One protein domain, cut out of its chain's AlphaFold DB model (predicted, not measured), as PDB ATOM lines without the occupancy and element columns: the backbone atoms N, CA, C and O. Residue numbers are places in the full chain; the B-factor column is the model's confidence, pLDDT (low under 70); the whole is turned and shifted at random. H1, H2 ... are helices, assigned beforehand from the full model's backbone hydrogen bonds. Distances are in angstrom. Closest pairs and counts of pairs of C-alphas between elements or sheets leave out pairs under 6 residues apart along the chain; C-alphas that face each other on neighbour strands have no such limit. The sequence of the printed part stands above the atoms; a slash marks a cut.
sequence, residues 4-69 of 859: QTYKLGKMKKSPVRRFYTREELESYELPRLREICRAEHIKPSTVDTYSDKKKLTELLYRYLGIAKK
ATOM      1  N   GLN A   4      -9.529 -24.023 -47.748       36.84
ATOM      2  CA  GLN A   4      -8.106 -24.355 -47.972       36.84
ATOM      3  C   GLN A   4      -7.281 -23.140 -48.395       36.84
ATOM      4  O   GLN A   4      -7.684 -22.366 -49.261       36.84
ATOM      5  N   THR A   5      -6.094 -23.027 -47.810       42.69
ATOM      6  CA  THR A   5      -5.161 -21.922 -48.017       42.69
ATOM      7  C   THR A   5      -4.306 -22.144 -49.266       42.69
ATOM      8  O   THR A   5      -3.890 -23.266 -49.568       42.69
ATOM      9  N   TYR A   6      -4.019 -21.077 -50.014       43.28
ATOM     10  CA  TYR A   6      -3.048 -21.139 -51.109       43.28
ATOM     11  C   TYR A   6      -1.632 -21.412 -50.560       43.28
ATOM     12  O   TYR A   6      -1.181 -20.764 -49.615       43.28
ATOM     13  N   LYS A   7      -0.893 -22.370 -51.153       43.66
ATOM     14  CA  LYS A   7       0.508 -22.654 -50.780       43.66
ATOM     15  C   LYS A   7       1.401 -21.456 -51.130       43.66
ATOM     16  O   LYS A   7       1.656 -21.180 -52.301       43.66
ATOM     17  N   LEU A   8       1.913 -20.782 -50.099       44.22
ATOM     18  CA  LEU A   8       2.862 -19.674 -50.204       44.22
ATOM     19  C   LEU A   8       4.185 -20.113 -50.848       44.22
ATOM     20  O   LEU A   8       4.907 -20.969 -50.335       44.22
ATOM     21  N   GLY A   9       4.555 -19.454 -51.947       39.78
ATOM     22  CA  GLY A   9       5.936 -19.431 -52.413       39.78
ATOM     23  C   GLY A   9       6.811 -18.637 -51.436       39.78
ATOM     24  O   GLY A   9       6.529 -17.474 -51.177       39.78
ATOM     25  N   LYS A  10       7.855 -19.288 -50.896       38.19
ATOM     26  CA  LYS A  10       9.012 -18.751 -50.138       38.19
ATOM     27  C   LYS A  10       8.902 -17.280 -49.664       38.19
ATOM     28  O   LYS A  10       9.644 -16.424 -50.139       38.19
ATOM     29  N   MET A  11       8.064 -17.001 -48.666       41.25
ATOM     30  CA  MET A  11       8.151 -15.784 -47.839       41.25
ATOM     31  C   MET A  11       8.779 -16.144 -46.481       41.25
ATOM     32  O   MET A  11       8.525 -17.209 -45.923       41.25
ATOM     33  N   LYS A  12       9.690 -15.296 -45.987       42.62
ATOM     34  CA  LYS A  12      10.497 -15.529 -44.775       42.62
ATOM     35  C   LYS A  12       9.687 -15.298 -43.481       42.62
ATOM     36  O   LYS A  12       9.166 -14.213 -43.275       42.62
ATOM     37  N   LYS A  13       9.777 -16.278 -42.571       42.97
ATOM     38  CA  LYS A  13       9.833 -16.212 -41.087       42.97
ATOM     39  C   LYS A  13       8.664 -15.697 -40.223       42.97
ATOM     40  O   LYS A  13       8.784 -15.885 -39.015       42.97
ATOM     41  N   SER A  14       7.553 -15.185 -40.745       48.16
ATOM     42  CA  SER A  14       6.374 -14.881 -39.900       48.16
ATOM     43  C   SER A  14       5.204 -15.812 -40.242       48.16
ATOM     44  O   SER A  14       4.911 -15.954 -41.431       48.16
ATOM     45  N   PRO A  15       4.551 -16.472 -39.265       59.16
ATOM     46  CA  PRO A  15       3.309 -17.190 -39.533       59.16
ATOM     47  C   PRO A  15       2.237 -16.184 -39.968       59.16
ATOM     48  O   PRO A  15       2.103 -15.128 -39.353       59.16
ATOM     49  N   VAL A  16       1.515 -16.512 -41.043       63.28
ATOM     50  CA  VAL A  16       0.327 -15.762 -41.477       63.28
ATOM     51  C   VAL A  16      -0.651 -15.710 -40.308       63.28
ATOM     52  O   VAL A  16      -0.929 -16.761 -39.725       63.28
ATOM     53  N   ARG A  17      -1.147 -14.519 -39.948       67.38
ATOM     54  CA  ARG A  17      -2.035 -14.380 -38.781       67.38
ATOM     55  C   ARG A  17      -3.437 -14.873 -39.106       67.38
ATOM     56  O   ARG A  17      -4.047 -15.541 -38.278       67.38
ATOM     57  N   ARG A  18      -3.931 -14.571 -40.313       69.25
ATOM     58  CA  ARG A  18      -5.270 -14.970 -40.764       69.25
ATOM     59  C   ARG A  18      -5.355 -15.157 -42.281       69.25
ATOM     60  O   ARG A  18      -4.688 -14.475 -43.054       69.25
ATOM     61  N   PHE A  19      -6.218 -16.081 -42.695       73.75
ATOM     62  CA  PHE A  19      -6.644 -16.253 -44.084       73.75
ATOM     63  C   PHE A  19      -8.083 -15.758 -44.262       73.75
ATOM     64  O   PHE A  19      -8.859 -15.774 -43.308       73.75
ATOM     65  N   TYR A  20      -8.434 -15.353 -45.482       70.06
ATOM     66  CA  TYR A  20      -9.698 -14.686 -45.793       70.06
ATOM     67  C   TYR A  20     -10.424 -15.349 -46.963       70.06
ATOM     68  O   TYR A  20      -9.820 -15.734 -47.962       70.06
ATOM     69  N   THR A  21     -11.738 -15.451 -46.875       66.44
ATOM     70  CA  THR A  21     -12.611 -15.771 -48.008       66.44
ATOM     71  C   THR A  21     -12.608 -14.635 -49.031       66.44
ATOM     72  O   THR A  21     -12.123 -13.528 -48.773       66.44
ATOM     73  N   ARG A  22     -13.109 -14.914 -50.237       71.94
ATOM     74  CA  ARG A  22     -13.171 -13.892 -51.285       71.94
ATOM     75  C   ARG A  22     -14.172 -12.808 -50.901       71.94
ATOM     76  O   ARG A  22     -13.878 -11.626 -51.034       71.94
ATOM     77  N   GLU A  23     -15.299 -13.244 -50.366       64.44
ATOM     78  CA  GLU A  23     -16.422 -12.440 -49.916       64.44
ATOM     79  C   GLU A  23     -15.994 -11.484 -48.785       64.44
ATOM     80  O   GLU A  23     -16.299 -10.294 -48.840       64.44
ATOM     81  N   GLU A  24     -15.193 -11.952 -47.814       64.81
ATOM     82  CA  GLU A  24     -14.607 -11.088 -46.771       64.81
ATOM     83  C   GLU A  24     -13.725  -9.985 -47.385       64.81
ATOM     84  O   GLU A  24     -13.918  -8.803 -47.102       64.81
ATOM     85  N   LEU A  25     -12.794 -10.335 -48.281       75.88
ATOM     86  CA  LEU A  25     -11.900  -9.347 -48.907       75.88
ATOM     87  C   LEU A  25     -12.626  -8.384 -49.858       75.88
ATOM     88  O   LEU A  25     -12.169  -7.259 -50.057       75.88
ATOM     89  N   GLU A  26     -13.725  -8.811 -50.478       73.25
ATOM     90  CA  GLU A  26     -14.574  -7.950 -51.308       73.25
ATOM     91  C   GLU A  26     -15.411  -6.992 -50.448       73.25
ATOM     92  O   GLU A  26     -15.618  -5.838 -50.843       73.25
ATOM     93  N   SER A  27     -15.813  -7.419 -49.245       64.00
ATOM     94  CA  SER A  27     -16.530  -6.563 -48.292       64.00
ATOM     95  C   SER A  27     -15.652  -5.450 -47.707       64.00
ATOM     96  O   SER A  27     -16.139  -4.347 -47.466       64.00
ATOM     97  N   TYR A  28     -14.344  -5.679 -47.548       73.56
ATOM     98  CA  TYR A  28     -13.443  -4.696 -46.950       73.56
ATOM     99  C   TYR A  28     -13.187  -3.473 -47.831       73.56
ATOM    100  O   TYR A  28     -13.050  -3.541 -49.054       73.56
ATOM    101  N   GLU A  29     -13.070  -2.318 -47.183       72.00
ATOM    102  CA  GLU A  29     -12.652  -1.081 -47.831       72.00
ATOM    103  C   GLU A  29     -11.135  -1.043 -48.048       72.00
ATOM    104  O   GLU A  29     -10.349  -1.698 -47.352       72.00
ATOM    105  N   LEU A  30     -10.703  -0.232 -49.018       79.94
ATOM    106  CA  LEU A  30      -9.297  -0.121 -49.412       79.94
ATOM    107  C   LEU A  30      -8.332   0.131 -48.227       79.94
ATOM    108  O   LEU A  30      -7.270  -0.495 -48.209       79.94
ATOM    109  N   PRO A  31      -8.643   0.978 -47.221       74.81
ATOM    110  CA  PRO A  31      -7.779   1.156 -46.050       74.81
ATOM    111  C   PRO A  31      -7.521  -0.136 -45.264       74.81
ATOM    112  O   PRO A  31      -6.369  -0.404 -44.921       74.81
ATOM    113  N   ARG A  32      -8.544  -0.977 -45.051       73.94
ATOM    114  CA  ARG A  32      -8.393  -2.268 -44.359       73.94
ATOM    115  C   ARG A  32      -7.567  -3.244 -45.182       73.94
ATOM    116  O   ARG A  32      -6.644  -3.855 -44.658       73.94
ATOM    117  N   LEU A  33      -7.809  -3.335 -46.490       83.94
ATOM    118  CA  LEU A  33      -6.984  -4.160 -47.384       83.94
ATOM    119  C   LEU A  33      -5.498  -3.748 -47.322       83.94
ATOM    120  O   LEU A  33      -4.596  -4.589 -47.295       83.94
ATOM    121  N   ARG A  34      -5.223  -2.442 -47.239       82.69
ATOM    122  CA  ARG A  34      -3.861  -1.912 -47.057       82.69
ATOM    123  C   ARG A  34      -3.277  -2.255 -45.690       82.69
ATOM    124  O   ARG A  34      -2.081  -2.524 -45.599       82.69
ATOM    125  N   GLU A  35      -4.084  -2.236 -44.638       77.62
ATOM    126  CA  GLU A  35      -3.667  -2.653 -43.302       77.62
ATOM    127  C   GLU A  35      -3.330  -4.145 -43.256       77.62
ATOM    128  O   GLU A  35      -2.259  -4.489 -42.767       77.62
ATOM    129  N   ILE A  36      -4.154  -5.005 -43.864       79.12
ATOM    130  CA  ILE A  36      -3.863  -6.439 -44.015       79.12
ATOM    131  C   ILE A  36      -2.516  -6.618 -44.726       79.12
ATOM    132  O   ILE A  36      -1.660  -7.363 -44.255       79.12
ATOM    133  N   CYS A  37      -2.255  -5.860 -45.800       81.38
ATOM    134  CA  CYS A  37      -0.946  -5.876 -46.460       81.38
ATOM    135  C   CYS A  37       0.208  -5.502 -45.510       81.38
ATOM    136  O   CYS A  37       1.283  -6.093 -45.585       81.38
ATOM    137  N   ARG A  38       0.013  -4.522 -44.616       78.75
ATOM    138  CA  ARG A  38       1.031  -4.108 -43.633       78.75
ATOM    139  C   ARG A  38       1.236  -5.163 -42.548       78.75
ATOM    140  O   ARG A  38       2.388  -5.482 -42.253       78.75
ATOM    141  N   ALA A  39       0.149  -5.687 -41.988       74.69
ATOM    142  CA  ALA A  39       0.144  -6.670 -40.910       74.69
ATOM    143  C   ALA A  39       0.741  -8.015 -41.352       74.69
ATOM    144  O   ALA A  39       1.525  -8.607 -40.615       74.69
ATOM    145  N   GLU A  40       0.435  -8.443 -42.580       77.38
ATOM    146  CA  GLU A  40       0.913  -9.696 -43.185       77.38
ATOM    147  C   GLU A  40       2.187  -9.504 -44.030       77.38
ATOM    148  O   GLU A  40       2.665 -10.426 -44.693       77.38
ATOM    149  N   HIS A  41       2.757  -8.294 -44.028       80.25
ATOM    150  CA  HIS A  41       3.958  -7.921 -44.783       80.25
ATOM    151  C   HIS A  41       3.896  -8.233 -46.298       80.25
ATOM    152  O   HIS A  41       4.922  -8.495 -46.937       80.25
ATOM    153  N   ILE A  42       2.707  -8.159 -46.900       83.00
ATOM    154  CA  ILE A  42       2.481  -8.339 -48.339       83.00
ATOM    155  C   ILE A  42       2.756  -7.018 -49.055       83.00
ATOM    156  O   ILE A  42       2.117  -6.002 -48.793       83.00
ATOM    157  N   LYS A  43       3.711  -7.025 -49.991       80.06
ATOM    158  CA  LYS A  43       4.038  -5.852 -50.811       80.06
ATOM    159  C   LYS A  43       3.324  -5.934 -52.168       80.06
ATOM    160  O   LYS A  43       3.648  -6.834 -52.944       80.06
ATOM    161  N   PRO A  44       2.407  -5.004 -52.487       79.69
ATOM    162  CA  PRO A  44       1.853  -4.876 -53.829       79.69
ATOM    163  C   PRO A  44       2.957  -4.603 -54.851       79.69
ATOM    164  O   PRO A  44       3.904  -3.867 -54.578       79.69
ATOM    165  N   SER A  45       2.824  -5.181 -56.042       73.19
ATOM    166  CA  SER A  45       3.803  -5.064 -57.128       73.19
ATOM    167  C   SER A  45       3.829  -3.680 -57.788       73.19
ATOM    168  O   SER A  45       4.845  -3.311 -58.371       73.19
ATOM    169  N   THR A  46       2.743  -2.905 -57.693       79.12
ATOM    170  CA  THR A  46       2.637  -1.543 -58.243       79.12
ATOM    171  C   THR A  46       1.821  -0.622 -57.331       79.12
ATOM    172  O   THR A  46       0.979  -1.084 -56.558       79.12
ATOM    173  N   VAL A  47       2.035   0.695 -57.456       76.25
ATOM    174  CA  VAL A  47       1.232   1.730 -56.770       76.25
ATOM    175  C   VAL A  47      -0.244   1.646 -57.176       76.25
ATOM    176  O   VAL A  47      -1.121   1.799 -56.326       76.25
ATOM    177  N   ASP A  48      -0.516   1.304 -58.438       80.38
ATOM    178  CA  ASP A  48      -1.874   1.079 -58.947       80.38
ATOM    179  C   ASP A  48      -2.565  -0.083 -58.230       80.38
ATOM    180  O   ASP A  48      -3.729   0.025 -57.859       80.38
ATOM    181  N   THR A  49      -1.843  -1.178 -57.970       78.62
ATOM    182  CA  THR A  49      -2.389  -2.328 -57.228       78.62
ATOM    183  C   THR A  49      -2.724  -1.947 -55.786       78.62
ATOM    184  O   THR A  49      -3.713  -2.417 -55.247       78.62
ATOM    185  N   TYR A  50      -1.939  -1.065 -55.160       81.06
ATOM    186  CA  TYR A  50      -2.188  -0.582 -53.794       81.06
ATOM    187  C   TYR A  50      -3.323   0.456 -53.695       81.06
ATOM    188  O   TYR A  50      -3.781   0.787 -52.595       81.06
ATOM    189  N   SER A  51      -3.752   1.015 -54.828       80.31
ATOM    190  CA  SER A  51      -4.734   2.106 -54.894       80.31
ATOM    191  C   SER A  51      -6.087   1.684 -55.463       80.31
ATOM    192  O   SER A  51      -7.046   2.437 -55.356       80.31
ATOM    193  N   ASP A  52      -6.178   0.474 -56.012       86.19
ATOM    194  CA  ASP A  52      -7.380  -0.099 -56.610       86.19
ATOM    195  C   ASP A  52      -7.906  -1.237 -55.725       86.19
ATOM    196  O   ASP A  52      -7.209  -2.229 -55.503       86.19
ATOM    197  N   LYS A  53      -9.141  -1.095 -55.218       85.12
ATOM    198  CA  LYS A  53      -9.766  -2.082 -54.325       85.12
ATOM    199  C   LYS A  53      -9.814  -3.465 -54.972       85.12
ATOM    200  O   LYS A  53      -9.366  -4.419 -54.350       85.12
ATOM    201  N   LYS A  54     -10.278  -3.580 -56.221       85.62
ATOM    202  CA  LYS A  54     -10.407  -4.881 -56.900       85.62
ATOM    203  C   LYS A  54      -9.047  -5.549 -57.071       85.62
ATOM    204  O   LYS A  54      -8.903  -6.722 -56.741       85.62
ATOM    205  N   LYS A  55      -8.035  -4.803 -57.521       86.44
ATOM    206  CA  LYS A  55      -6.679  -5.354 -57.702       86.44
ATOM    207  C   LYS A  55      -6.034  -5.747 -56.374       86.44
ATOM    208  O   LYS A  55      -5.342  -6.763 -56.315       86.44
ATOM    209  N   LEU A  56      -6.253  -4.969 -55.311       87.50
ATOM    210  CA  LEU A  56      -5.724  -5.282 -53.985       87.50
ATOM    211  C   LEU A  56      -6.441  -6.483 -53.357       87.50
ATOM    212  O   LEU A  56      -5.775  -7.343 -52.787       87.50
ATOM    213  N   THR A  57      -7.762  -6.586 -53.520       85.69
ATOM    214  CA  THR A  57      -8.564  -7.762 -53.156       85.69
ATOM    215  C   THR A  57      -8.068  -9.005 -53.892       85.69
ATOM    216  O   THR A  57      -7.804 -10.015 -53.250       85.69
ATOM    217  N   GLU A  58      -7.851  -8.944 -55.211       85.75
ATOM    218  CA  GLU A  58      -7.302 -10.068 -55.984       85.75
ATOM    219  C   GLU A  58      -5.891 -10.466 -55.529       85.75
ATOM    220  O   GLU A  58      -5.571 -11.655 -55.457       85.75
ATOM    221  N   LEU A  59      -5.040  -9.484 -55.209       87.19
ATOM    222  CA  LEU A  59      -3.706  -9.726 -54.664       87.19
ATOM    223  C   LEU A  59      -3.797 -10.438 -53.312       87.19
ATOM    224  O   LEU A  59      -3.177 -11.482 -53.122       87.19
ATOM    225  N   LEU A  60      -4.578  -9.894 -52.381       85.81
ATOM    226  CA  LEU A  60      -4.761 -10.460 -51.048       85.81
ATOM    227  C   LEU A  60      -5.395 -11.842 -51.116       85.81
ATOM    228  O   LEU A  60      -4.911 -12.751 -50.455       85.81
ATOM    229  N   TYR A  61      -6.381 -12.054 -51.984       84.12
ATOM    230  CA  TYR A  61      -6.977 -13.367 -52.197       84.12
ATOM    231  C   TYR A  61      -5.969 -14.365 -52.786       84.12
ATOM    232  O   TYR A  61      -5.976 -15.549 -52.469       84.12
ATOM    233  N   ARG A  62      -5.013 -13.915 -53.599       82.94
ATOM    234  CA  ARG A  62      -3.949 -14.800 -54.094       82.94
ATOM    235  C   ARG A  62      -3.002 -15.279 -52.986       82.94
ATOM    236  O   ARG A  62      -2.511 -16.402 -53.069       82.94
ATOM    237  N   TYR A  63      -2.707 -14.435 -51.996       79.00
ATOM    238  CA  TYR A  63      -1.718 -14.730 -50.945       79.00
ATOM    239  C   TYR A  63      -2.324 -15.275 -49.648       79.00
ATOM    240  O   TYR A  63      -1.736 -16.146 -49.015       79.00
ATOM    241  N   LEU A  64      -3.481 -14.749 -49.263       81.81
ATOM    242  CA  LEU A  64      -4.202 -15.025 -48.022       81.81
ATOM    243  C   LEU A  64      -5.596 -15.591 -48.285       81.81
ATOM    244  O   LEU A  64      -6.341 -15.845 -47.342       81.81
ATOM    245  N   GLY A  65      -5.974 -15.746 -49.552       72.12
ATOM    246  CA  GLY A  65      -7.300 -16.200 -49.897       72.12
ATOM    247  C   GLY A  65      -7.501 -17.656 -49.567       72.12
ATOM    248  O   GLY A  65      -6.605 -18.504 -49.677       72.12
ATOM    249  N   ILE A  66      -8.739 -17.929 -49.209       66.81
ATOM    250  CA  ILE A  66      -9.221 -19.260 -49.004       66.81
ATOM    251  C   ILE A  66     -10.117 -19.655 -50.178       66.81
ATOM    252  O   ILE A  66     -11.116 -19.001 -50.486       66.81
ATOM    253  N   ALA A  67      -9.764 -20.751 -50.845       61.47
ATOM    254  CA  ALA A  67     -10.571 -21.299 -51.924       61.47
ATOM    255  C   ALA A  67     -11.840 -21.971 -51.374       61.47
ATOM    256  O   ALA A  67     -11.766 -22.865 -50.521       61.47
ATOM    257  N   LYS A  68     -13.004 -21.576 -51.909       58.25
ATOM    258  CA  LYS A  68     -14.270 -22.296 -51.724       58.25
ATOM    259  C   LYS A  68     -14.130 -23.642 -52.430       58.25
ATOM    260  O   LYS A  68     -13.979 -23.704 -53.648       58.25
ATOM    261  N   LYS A  69     -14.093 -24.719 -51.650       65.25
ATOM    262  CA  LYS A  69     -14.011 -26.076 -52.191       65.25
ATOM    263  C   LYS A  69     -15.394 -26.593 -52.532       65.25
ATOM    264  O   LYS A  69     -16.322 -26.408 -51.744       65.25
TER     265      LYS A  69
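AT A GLANCE: This is residues 4 to 69 of the 859 residues of an uncharacterized protein of bacterium D16-59 (UniProt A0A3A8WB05). H4 stands in the middle of a compact helical body: H2 runs beside it, H1 packs on it and short H3 makes a corner with its start. A long loop, residues 4 to 21, sweeps past the end of H4, where residues 4 to 5 pair antiparallel with 66 to 67. The 66 printed residues hold four named helices, H1 to H4, and no named strand: all helix, radius of gyration of the C-alphas 11.2 A, spans 27 by 25 by 16 A.

IN THESE COORDINATES: H4, residues 53 to 64, is 15.4 A long and ends at C-alpha 64 (-4.202, -15.025, -48.022). H2, residues 30 to 39, is 14.3 A long. H1 is residues 22 to 27, from C-alpha 22 (-13.171, -13.892, -51.285); H3 is residues 47 to 51.

HOW THE PARTS SIT: H4, the hub, touches H2 at a shallow tilt of 28 degrees, the same way; the closest C-alphas, Leu 30 and Lys 53, are 5.3 A apart. H1 touches H4 at a steep tilt of 39 degrees, opposite ways, closest at C-alphas 25 and 57, 5.6 A. H3 and H4 touch only at the corner, closest at C-alphas 49 and 55, 5.3 A. H1 and H3 are apart. In H1 to H4 every O i to N i+4 pair is within hydrogen-bond range.

THE WHOLE: The farthest C-alphas, Val 47 and Lys 69, are 32.0 A apart. The printed part has no cut; no link is long. Low-confidence residues include 4 to 18 and 66 to 69.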